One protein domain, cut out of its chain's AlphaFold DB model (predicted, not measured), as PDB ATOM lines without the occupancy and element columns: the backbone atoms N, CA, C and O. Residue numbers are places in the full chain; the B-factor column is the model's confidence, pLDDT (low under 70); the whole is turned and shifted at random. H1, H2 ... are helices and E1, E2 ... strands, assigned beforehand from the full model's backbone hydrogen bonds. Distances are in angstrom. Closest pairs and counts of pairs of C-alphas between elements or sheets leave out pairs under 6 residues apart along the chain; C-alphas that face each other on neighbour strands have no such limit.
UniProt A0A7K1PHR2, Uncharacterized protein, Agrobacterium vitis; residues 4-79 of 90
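Overview. This is residues 4 to 79 of the 90 residues of an uncharacterized protein of Agrobacterium vitis (UniProt A0A7K1PHR2). A small sheet of three strands, E1, E3 and E2, has H1 grazing it near one end and the little E4-E5 hairpin turning off beyond the other end of E3; past the hairpin, a long link leads out to H2. The printed part has 76 residues, with two named helices and five named strands in the order E1, E2, H1, E3, E4, E5, H2. The three-stranded sheet, E1, E3, E2, is mixed; the class is mixed, helices and strands, with under half of the residues in named elements. The whole is loose, with a radius of gyration of the C-alphas of 14.3 A, and spans 41 by 23 by 16 A.

Arrangement. Start at E1, residues 7 to 12, an edge strand antiparallel to E3, residues 47 to 51, at 156 degrees; look for N 10 and O 49, 3.0 A apart. The other edge strand, E2, residues 21 to 24, is parallel to E3 at 18 degrees, with N 23 and O 48 2.8 A apart. H1, residues 37 to 41, only grazes the sheet, with residues 38 to 41; its closest C-alphas to E3 are those of Pro 38 and Ile 47, 7.1 A. E2, H1 and E3 form a strand-helix-strand unit, two parallel neighbour strands with a helix between, and its crossover is right-handed. E3 runs on into E4, residues 54 to 56, at 76 degrees. E4 forms an antiparallel hairpin with E5, residues 59 to 61, where N 61 and O 54 are 2.8 A apart. H2, residues 73 to 78, is not on the sheet. In H1 and H2 every O i to N i+4 pair is within hydrogen-bond range.

Along the chain. Find C-alpha 7 at (221.936, 4.591, 185.146); E1 runs 16.1 A from there. E3 is 13.1 A long, E2 9.9 A. H2 ends at C-alpha 78, (228.540, 20.729, 188.462).

Size, cuts and confidence. The C-alphas farthest apart, of Thr 17 and Asp 68, are 43.6 A apart. The printed part has no cut. The links E2 to H1 and E5 to H2 are long. Residues 78 to 79 have pLDDT under 70.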
ATOM      1  N   ILE A   4     218.292   2.754 187.703       70.50
ATOM      2  CA  ILE A   4     218.519   3.424 188.991       70.50
ATOM      3  C   ILE A   4     218.959   4.850 188.679       70.50
ATOM      4  O   ILE A   4     220.033   5.049 188.123       70.50
ATOM      5  N   SER A   5     218.120   5.844 188.979       74.69
ATOM      6  CA  SER A   5     218.458   7.276 188.853       74.69
ATOM      7  C   SER A   5     219.078   7.694 187.503       74.69
ATOM      8  O   SER A   5     219.892   8.609 187.445       74.69
ATOM      9  N   GLY A   6     218.692   7.032 186.404       77.81
ATOM     10  CA  GLY A   6     219.208   7.302 185.053       77.81
ATOM     11  C   GLY A   6     220.378   6.420 184.605       77.81
ATOM     12  O   GLY A   6     220.717   6.437 183.424       77.81
ATOM     13  N   PHE A   7     220.938   5.599 185.492       84.12
ATOM     14  CA  PHE A   7     221.936   4.591 185.146       84.12
ATOM     15  C   PHE A   7     221.275   3.300 184.668       84.12
ATOM     16  O   PHE A   7     220.207   2.900 185.145       84.12
ATOM     17  N   HIS A   8     221.924   2.648 183.707       87.69
ATOM     18  CA  HIS A   8     221.568   1.296 183.310       87.69
ATOM     19  C   HIS A   8     222.077   0.316 184.369       87.69
ATOM     20  O   HIS A   8     223.220   0.429 184.816       87.69
ATOM     21  N   CYS A   9     221.226  -0.623 184.778       90.19
ATOM     22  CA  CYS A   9     221.603  -1.644 185.743       90.19
ATOM     23  C   CYS A   9     221.014  -3.013 185.405       90.19
ATOM     24  O   CYS A   9     219.874  -3.122 184.937       90.19
ATOM     25  N   GLU A  10     221.779  -4.042 185.744       90.12
ATOM     26  CA  GLU A  10     221.353  -5.436 185.759       90.12
ATOM     27  C   GLU A  10     221.305  -5.934 187.201       90.12
ATOM     28  O   GLU A  10     222.168  -5.587 188.011       90.12
ATOM     29  N   ILE A  11     220.273  -6.714 187.522       88.56
ATOM     30  CA  ILE A  11     220.050  -7.251 188.864       88.56
ATOM     31  C   ILE A  11     219.948  -8.767 188.750       88.56
ATOM     32  O   ILE A  11     219.014  -9.267 188.122       88.56
ATOM     33  N   ASP A  12     220.877  -9.470 189.392       87.00
ATOM     34  CA  ASP A  12     220.909 -10.929 189.460       87.00
ATOM     35  C   ASP A  12     220.586 -11.406 190.879       87.00
ATOM     36  O   ASP A  12     221.013 -10.798 191.863       87.00
ATOM     37  N   GLY A  13     219.859 -12.524 190.979       83.88
ATOM     38  CA  GLY A  13     219.533 -13.166 192.256       83.88
ATOM     39  C   GLY A  13     218.805 -12.249 193.246       83.88
ATOM     40  O   GLY A  13     219.298 -12.086 194.360       83.88
ATOM     41  N   PRO A  14     217.675 -11.619 192.868       76.56
ATOM     42  CA  PRO A  14     216.937 -10.754 193.780       76.56
ATOM     43  C   PRO A  14     216.481 -11.547 195.015       76.56
ATOM     44  O   PRO A  14     215.722 -12.507 194.903       76.56
ATOM     45  N   ASP A  15     216.959 -11.133 196.184       80.44
ATOM     46  CA  ASP A  15     216.638 -11.686 197.500       80.44
ATOM     47  C   ASP A  15     216.571 -10.522 198.493       80.44
ATOM     48  O   ASP A  15     217.579  -9.886 198.798       80.44
ATOM     49  N   GLU A  16     215.371 -10.223 198.986       79.19
ATOM     50  CA  GLU A  16     215.134  -9.099 199.899       79.19
ATOM     51  C   GLU A  16     215.668  -9.350 201.319       79.19
ATOM     52  O   GLU A  16     215.703  -8.436 202.141       79.19
ATOM     53  N   THR A  17     216.104 -10.576 201.622       86.81
ATOM     54  CA  THR A  17     216.613 -10.956 202.947       86.81
ATOM     55  C   THR A  17     218.119 -10.747 203.100       86.81
ATOM     56  O   THR A  17     218.642 -10.793 204.215       86.81
ATOM     57  N   ARG A  18     218.832 -10.508 201.993       86.25
ATOM     58  CA  ARG A  18     220.293 -10.391 201.956       86.25
ATOM     59  C   ARG A  18     220.730  -9.005 201.510       86.25
ATOM     60  O   ARG A  18     220.101  -8.369 200.671       86.25
ATOM     61  N   SER A  19     221.873  -8.559 202.028       89.25
ATOM     62  CA  SER A  19     222.472  -7.291 201.609       89.25
ATOM     63  C   SER A  19     222.937  -7.369 200.147       89.25
ATOM     64  O   SER A  19     223.732  -8.261 199.822       89.25
ATOM     65  N   PRO A  20     222.482  -6.452 199.271       91.12
ATOM     66  CA  PRO A  20     222.887  -6.436 197.874       91.12
ATOM     67  C   PRO A  20     224.330  -5.948 197.716       91.12
ATOM     68  O   PRO A  20     224.787  -5.053 198.430       91.12
ATOM     69  N   ILE A  21     225.034  -6.499 196.729       91.44
ATOM     70  CA  ILE A  21     226.362  -6.048 196.312       91.44
ATOM     71  C   ILE A  21     226.208  -5.166 195.078       91.44
ATOM     72  O   ILE A  21     225.763  -5.621 194.025       91.44
ATOM     73  N   VAL A  22     226.612  -3.902 195.205       91.88
ATOM     74  CA  VAL A  22     226.630  -2.945 194.095       91.88
ATOM     75  C   VAL A  22     228.012  -2.935 193.453       91.88
ATOM     76  O   VAL A  22     229.016  -2.711 194.126       91.88
ATOM     77  N   MET A  23     228.057  -3.155 192.141       92.25
ATOM     78  CA  MET A  23     229.298  -3.234 191.375       92.25
ATOM     79  C   MET A  23     229.436  -2.050 190.424       92.25
ATOM     80  O   MET A  23     228.575  -1.818 189.571       92.25
ATOM     81  N   LEU A  24     230.550  -1.327 190.562       93.69
ATOM     82  CA  LEU A  24     230.876  -0.122 189.798       93.69
ATOM     83  C   LEU A  24     232.165  -0.356 189.010       93.69
ATOM     84  O   LEU A  24     233.233  -0.513 189.599       93.69
ATOM     85  N   HIS A  25     232.058  -0.447 187.684       94.06
ATOM     86  CA  HIS A  25     233.189  -0.815 186.832       94.06
ATOM     87  C   HIS A  25     234.249   0.300 186.760       94.06
ATOM     88  O   HIS A  25     233.982   1.476 187.009       94.06
ATOM     89  N   GLY A  26     235.477  -0.058 186.380       90.44
ATOM     90  CA  GLY A  26     236.526   0.929 186.104       90.44
ATOM     91  C   GLY A  26     236.222   1.782 184.865       90.44
ATOM     92  O   GLY A  26     235.387   1.423 184.036       90.44
ATOM     93  N   SER A  27     236.910   2.916 184.704       90.88
ATOM     94  CA  SER A  27     236.819   3.711 183.469       90.88
ATOM     95  C   SER A  27     237.239   2.880 182.253       90.88
ATOM     96  O   SER A  27     238.226   2.150 182.322       90.88
ATOM     97  N   GLY A  28     236.495   2.993 181.150       91.19
ATOM     98  CA  GLY A  28     236.769   2.215 179.939       91.19
ATOM     99  C   GLY A  28     236.388   0.740 180.083       91.19
ATOM    100  O   GLY A  28     236.925  -0.096 179.367       91.19
ATOM    101  N   GLN A  29     235.482   0.416 181.011       93.44
ATOM    102  CA  GLN A  29     234.852  -0.898 181.179       93.44
ATOM    103  C   GLN A  29     233.321  -0.770 181.125       93.44
ATOM    104  O   GLN A  29     232.789   0.313 180.875       93.44
ATOM    105  N   ASP A  30     232.626  -1.891 181.295       93.38
ATOM    106  CA  ASP A  30     231.167  -2.000 181.315       93.38
ATOM    107  C   ASP A  30     230.725  -2.930 182.460       93.38
ATOM    108  O   ASP A  30     231.548  -3.507 183.173       93.38
ATOM    109  N   GLU A  31     229.419  -3.062 182.658       92.50
ATOM    110  CA  GLU A  31     228.804  -3.844 183.729       92.50
ATOM    111  C   GLU A  31     229.070  -5.355 183.651       92.50
ATOM    112  O   GLU A  31     228.788  -6.048 184.621       92.50
ATOM    113  N   THR A  32     229.637  -5.878 182.560       90.94
ATOM    114  CA  THR A  32     229.909  -7.315 182.382       90.94
ATOM    115  C   THR A  32     231.333  -7.721 182.781       90.94
ATOM    116  O   THR A  32     231.664  -8.906 182.781       90.94
ATOM    117  N   CYS A  33     232.189  -6.772 183.187       92.50
ATOM    118  CA  CYS A  33     233.630  -6.993 183.385       92.50
ATOM    119  C   CYS A  33     234.032  -7.857 184.602       92.50
ATOM    120  O   CYS A  33     235.216  -7.950 184.920       92.50
ATOM    121  N   TRP A  34     233.079  -8.449 185.323       90.31
ATOM    122  CA  TRP A  34     233.303  -8.988 186.669       90.31
ATOM    123  C   TRP A  34     233.593 -10.486 186.744       90.31
ATOM    124  O   TRP A  34     234.099 -10.941 187.769       90.31
ATOM    125  N   GLY A  35     233.281 -11.258 185.699       88.69
ATOM    126  CA  GLY A  35     233.452 -12.714 185.721       88.69
ATOM    127  C   GLY A  35     232.795 -13.364 186.948       88.69
ATOM    128  O   GLY A  35     231.613 -13.151 187.212       88.69
ATOM    129  N   ASP A  36     233.573 -14.138 187.710       87.81
ATOM    130  CA  ASP A  36     233.149 -14.894 188.898       87.81
ATOM    131  C   ASP A  36     233.345 -14.148 190.235       87.81
ATOM    132  O   ASP A  36     232.932 -14.638 191.291       87.81
ATOM    133  N   ILE A  37     233.934 -12.947 190.212       89.44
ATOM    134  CA  ILE A  37     234.180 -12.114 191.401       89.44
ATOM    135  C   ILE A  37     232.930 -11.942 192.288       89.44
ATOM    136  O   ILE A  37     233.063 -12.100 193.505       89.44
ATOM    137  N   PRO A  38     231.721 -11.664 191.752       86.56
ATOM    138  CA  PRO A  38     230.546 -11.431 192.591       86.56
ATOM    139  C   PRO A  38     230.202 -12.650 193.458       86.56
ATOM    140  O   PRO A  38     229.943 -12.517 194.654       86.56
ATOM    141  N   ALA A  39     230.287 -13.847 192.868       85.50
ATOM    142  CA  ALA A  39     230.000 -15.108 193.545       85.50
ATOM    143  C   ALA A  39     231.018 -15.424 194.650       85.50
ATOM    144  O   ALA A  39     230.687 -16.125 195.604       85.50
ATOM    145  N   ARG A  40     232.243 -14.897 194.542       89.50
ATOM    146  CA  ARG A  40     233.310 -15.075 195.538       89.50
ATOM    147  C   ARG A  40     233.211 -14.093 196.704       89.50
ATOM    148  O   ARG A  40     233.617 -14.447 197.805       89.50
ATOM    149  N   ILE A  41     232.701 -12.880 196.472       88.62
ATOM    150  CA  ILE A  41     232.563 -11.844 197.512       88.62
ATOM    151  C   ILE A  41     231.325 -12.093 198.377       88.62
ATOM    152  O   ILE A  41     231.411 -12.026 199.600       88.62
ATOM    153  N   GLY A  42     230.179 -12.377 197.755       86.06
ATOM    154  CA  GLY A  42     228.924 -12.618 198.465       86.06
ATOM    155  C   GLY A  42     228.133 -13.738 197.814       86.06
ATOM    156  O   GLY A  42     227.269 -13.464 196.979       86.06
ATOM    157  N   PRO A  43     228.403 -15.000 198.184       86.81
ATOM    158  CA  PRO A  43     227.677 -16.140 197.648       86.81
ATOM    159  C   PRO A  43     226.169 -16.017 197.902       86.81
ATOM    160  O   PRO A  43     225.696 -16.060 199.040       86.81
ATOM    161  N   GLY A  44     225.402 -15.876 196.821       86.69
ATOM    162  CA  GLY A  44     223.946 -15.733 196.861       86.69
ATOM    163  C   GLY A  44     223.450 -14.393 197.406       86.69
ATOM    164  O   GLY A  44     222.280 -14.305 197.755       86.69
ATOM    165  N   SER A  45     224.303 -13.376 197.544       90.75
ATOM    166  CA  SER A  45     223.821 -12.000 197.696       90.75
ATOM    167  C   SER A  45     223.217 -11.518 196.372       90.75
ATOM    168  O   SER A  45     223.740 -11.886 195.317       90.75
ATOM    169  N   PRO A  46     222.180 -10.663 196.396       91.88
ATOM    170  CA  PRO A  46     221.714  -9.982 195.196       91.88
ATOM    171  C   PRO A  46     222.841  -9.147 194.600       91.88
ATOM    172  O   PRO A  46     223.527  -8.418 195.323       91.88
ATOM    173  N   ILE A  47     223.034  -9.229 193.289       91.50
ATOM    174  CA  ILE A  47     224.099  -8.501 192.596       91.50
ATOM    175  C   ILE A  47     223.458  -7.412 191.749       91.50
ATOM    176  O   ILE A  47     222.611  -7.696 190.907       91.50
ATOM    177  N   VAL A  48     223.894  -6.171 191.945       91.69
ATOM    178  CA  VAL A  48     223.476  -5.014 191.152       91.69
ATOM    179  C   VAL A  48     224.681  -4.501 190.374       91.69
ATOM    180  O   VAL A  48     225.575  -3.867 190.939       91.69
ATOM    181  N   ARG A  49     224.716  -4.762 189.067       92.75
ATOM    182  CA  ARG A  49     225.782  -4.285 188.175       92.75
ATOM    183  C   ARG A  49     225.332  -2.986 187.522       92.75
ATOM    184  O   ARG A  49     224.283  -2.957 186.882       92.75
ATOM    185  N   VAL A  50     226.096  -1.911 187.704       93.75
ATOM    186  CA  VAL A  50     225.734  -0.574 187.212       93.75
ATOM    187  C   VAL A  50     226.671  -0.162 186.084       93.75
ATOM    188  O   VAL A  50     227.889  -0.258 186.224       93.75
ATOM    189  N   ARG A  51     226.101   0.339 184.983       93.88
ATOM    190  CA  ARG A  51     226.841   0.925 183.861       93.88
ATOM    191  C   ARG A  51     226.906   2.442 183.999       93.88
ATOM    192  O   ARG A  51     225.875   3.096 184.174       93.88
ATOM    193  N   GLY A  52     228.104   2.996 183.848       92.06
ATOM    194  CA  GLY A  52     228.322   4.432 183.714       92.06
ATOM    195  C   GLY A  52     227.563   5.030 182.522       92.06
ATOM    196  O   GLY A  52     227.328   4.374 181.510       92.06
ATOM    197  N   ASN A  53     227.156   6.289 182.635       91.06
ATOM    198  CA  ASN A  53     226.360   6.984 181.617       91.06
ATOM    199  C   ASN A  53     227.209   7.788 180.614       91.06
ATOM    200  O   ASN A  53     226.658   8.348 179.666       91.06
ATOM    201  N   ILE A  54     228.528   7.855 180.807       89.44
ATOM    202  CA  ILE A  54     229.454   8.599 179.948       89.44
ATOM    203  C   ILE A  54     230.242   7.614 179.098       89.44
ATOM    204  O   ILE A  54     230.829   6.679 179.632       89.44
ATOM    205  N   ILE A  55     230.298   7.844 177.787       91.06
ATOM    206  CA  ILE A  55     231.156   7.065 176.889       91.06
ATOM    207  C   ILE A  55     232.612   7.488 177.112       91.06
ATOM    208  O   ILE A  55     232.939   8.670 177.008       91.06
ATOM    209  N   TRP A  56     233.485   6.525 177.403       89.62
ATOM    210  CA  TRP A  56     234.917   6.744 177.625       89.62
ATOM    211  C   TRP A  56     235.722   5.584 177.040       89.62
ATOM    212  O   TRP A  56     235.439   4.427 177.354       89.62
ATOM    213  N   GLU A  57     236.708   5.886 176.187       88.56
ATOM    214  CA  GLU A  57     237.603   4.893 175.556       88.56
ATOM    215  C   GLU A  57     236.850   3.688 174.935       88.56
ATOM    216  O   GLU A  57     237.273   2.542 175.036       88.56
ATOM    217  N   GLY A  58     235.696   3.936 174.300       88.75
ATOM    218  CA  GLY A  58     234.895   2.905 173.622       88.75
ATOM    219  C   GLY A  58     233.972   2.078 174.526       88.75
ATOM    220  O   GLY A  58     233.186   1.283 174.012       88.75
ATOM    221  N   LYS A  59     234.013   2.284 175.846       92.62
ATOM    222  CA  LYS A  59     233.049   1.726 176.805       92.62
ATOM    223  C   LYS A  59     232.471   2.848 177.666       92.62
ATOM    224  O   LYS A  59     232.009   3.841 177.104       92.62
ATOM    225  N   TYR A  60     232.483   2.723 178.996       94.00
ATOM    226  CA  TYR A  60     231.773   3.643 179.877       94.00
ATOM    227  C   TYR A  60     232.617   4.147 181.058       94.00
ATOM    228  O   TYR A  60     233.614   3.546 181.469       94.00
ATOM    229  N   ALA A  61     232.185   5.271 181.626       92.56
ATOM    230  CA  ALA A  61     232.666   5.867 182.866       92.56
ATOM    231  C   ALA A  61     231.501   6.513 183.641       92.56
ATOM    232  O   ALA A  61     230.441   6.796 183.078       92.56
ATOM    233  N   PHE A  62     231.699   6.736 184.942       90.00
ATOM    234  CA  PHE A  62     230.693   7.338 185.831       90.00
ATOM    235  C   PHE A  62     230.758   8.869 185.901       90.00
ATOM    236  O   PHE A  62     229.764   9.506 186.227       90.00
ATOM    237  N   PHE A  63     231.916   9.450 185.601       88.19
ATOM    238  CA  PHE A  63     232.182  10.890 185.584       88.19
ATOM    239  C   PHE A  63     233.185  11.190 184.468       88.19
ATOM    240  O   PHE A  63     233.920  10.288 184.033       88.19
ATOM    241  N   ARG A  64     233.213  12.434 183.980       86.00
ATOM    242  CA  ARG A  64     234.160  12.827 182.933       86.00
ATOM    243  C   ARG A  64     235.582  12.887 183.479       86.00
ATOM    244  O   ARG A  64     235.830  13.089 184.668       86.00
ATOM    245  N   ARG A  65     236.537  12.689 182.579       84.50
ATOM    246  CA  ARG A  65     237.966  12.791 182.862       84.50
ATOM    247  C   ARG A  65     238.605  13.679 181.815       84.50
ATOM    248  O   ARG A  65     238.169  13.703 180.662       84.50
ATOM    249  N   ASN A  66     239.661  14.362 182.220       84.50
ATOM    250  CA  ASN A  66     240.529  15.059 181.289       84.50
ATOM    251  C   ASN A  66     241.279  14.039 180.411       84.50
ATOM    252  O   ASN A  66     241.423  12.875 180.805       84.50
ATOM    253  N   PRO A  67     241.798  14.440 179.235       83.31
ATOM    254  CA  PRO A  67     242.581  13.552 178.370       83.31
ATOM    255  C   PRO A  67     243.805  12.923 179.056       83.31
ATOM    256  O   PRO A  67     244.197  11.810 178.721       83.31
ATOM    257  N   ASP A  68     244.373  13.597 180.059       88.00
ATOM    258  CA  ASP A  68     245.469  13.096 180.902       88.00
ATOM    259  C   ASP A  68     245.005  12.125 182.012       88.00
ATOM    260  O   ASP A  68     245.789  11.720 182.869       88.00
ATOM    261  N   ARG A  69     243.723  11.737 181.992       81.62
ATOM    262  CA  ARG A  69     243.034  10.863 182.953       81.62
ATOM    263  C   ARG A  69     242.861  11.455 184.350       81.62
ATOM    264  O   ARG A  69     242.366  10.740 185.233       81.62
ATOM    265  N   THR A  70     243.184  12.726 184.564       86.56
ATOM    266  CA  THR A  70     242.811  13.421 185.801       86.56
ATOM    267  C   THR A  70     241.297  13.618 185.876       86.56
ATOM    268  O   THR A  70     240.574  13.494 184.881       86.56
ATOM    269  N   LEU A  71     240.790  13.838 187.089       83.38
ATOM    270  CA  LEU A  71     239.370  14.088 187.307       83.38
ATOM    271  C   LEU A  71     239.002  15.467 186.764       83.38
ATOM    272  O   LEU A  71     239.667  16.453 187.081       83.38
ATOM    273  N   ASP A  72     237.910  15.539 186.009       84.12
ATOM    274  CA  ASP A  72     237.280  16.818 185.713       84.12
ATOM    275  C   ASP A  72     236.493  17.262 186.958       84.12
ATOM    276  O   ASP A  72     235.370  16.825 187.212       84.12
ATOM    277  N   LEU A  73     237.124  18.090 187.794       81.75
ATOM    278  CA  LEU A  73     236.508  18.587 189.029       81.75
ATOM    279  C   LEU A  73     235.306  19.498 188.752       81.75
ATOM    280  O   LEU A  73     234.395  19.559 189.576       81.75
ATOM    281  N   ALA A  74     235.279  20.180 187.602       79.56
ATOM    282  CA  ALA A  74     234.140  21.000 187.215       79.56
ATOM    283  C   ALA A  74     232.935  20.114 186.879       79.56
ATOM    284  O   ALA A  74     231.833  20.396 187.344       79.56
ATOM    285  N   ASP A  75     233.145  19.010 186.154       77.50
ATOM    286  CA  ASP A  75     232.115  17.989 185.927       77.50
ATOM    287  C   ASP A  75     231.651  17.362 187.247       77.50
ATOM    288  O   ASP A  75     230.454  17.233 187.473       77.50
ATOM    289  N   LEU A  76     232.571  17.054 188.164       74.50
ATOM    290  CA  LEU A  76     232.229  16.428 189.444       74.50
ATOM    291  C   LEU A  76     231.400  17.340 190.364       74.50
ATOM    292  O   LEU A  76     230.500  16.862 191.052       74.50
ATOM    293  N   TRP A  77     231.696  18.643 190.396       75.31
ATOM    294  CA  TRP A  77     230.971  19.612 191.227       75.31
ATOM    295  C   TRP A  77     229.707  20.164 190.565       75.31
ATOM    296  O   TRP A  77     228.775  20.548 191.269       75.31
ATOM    297  N   CYS A  78     229.675  20.221 189.233       54.47
ATOM    298  CA  CYS A  78     228.540  20.729 188.462       54.47
ATOM    299  C   CYS A  78     227.612  19.610 187.969       54.47
ATOM    300  O   CYS A  78     226.541  19.899 187.428       54.47
ATOM    301  N   ALA A  79     227.982  18.337 188.169       56.91
ATOM    302  CA  ALA A  79     227.072  17.220 187.986       56.91
ATOM    303  C   ALA A  79     225.810  17.529 188.803       56.91
ATOM    304  O   ALA A  79     225.900  17.680 190.027       56.91
TER     305      ALA A  79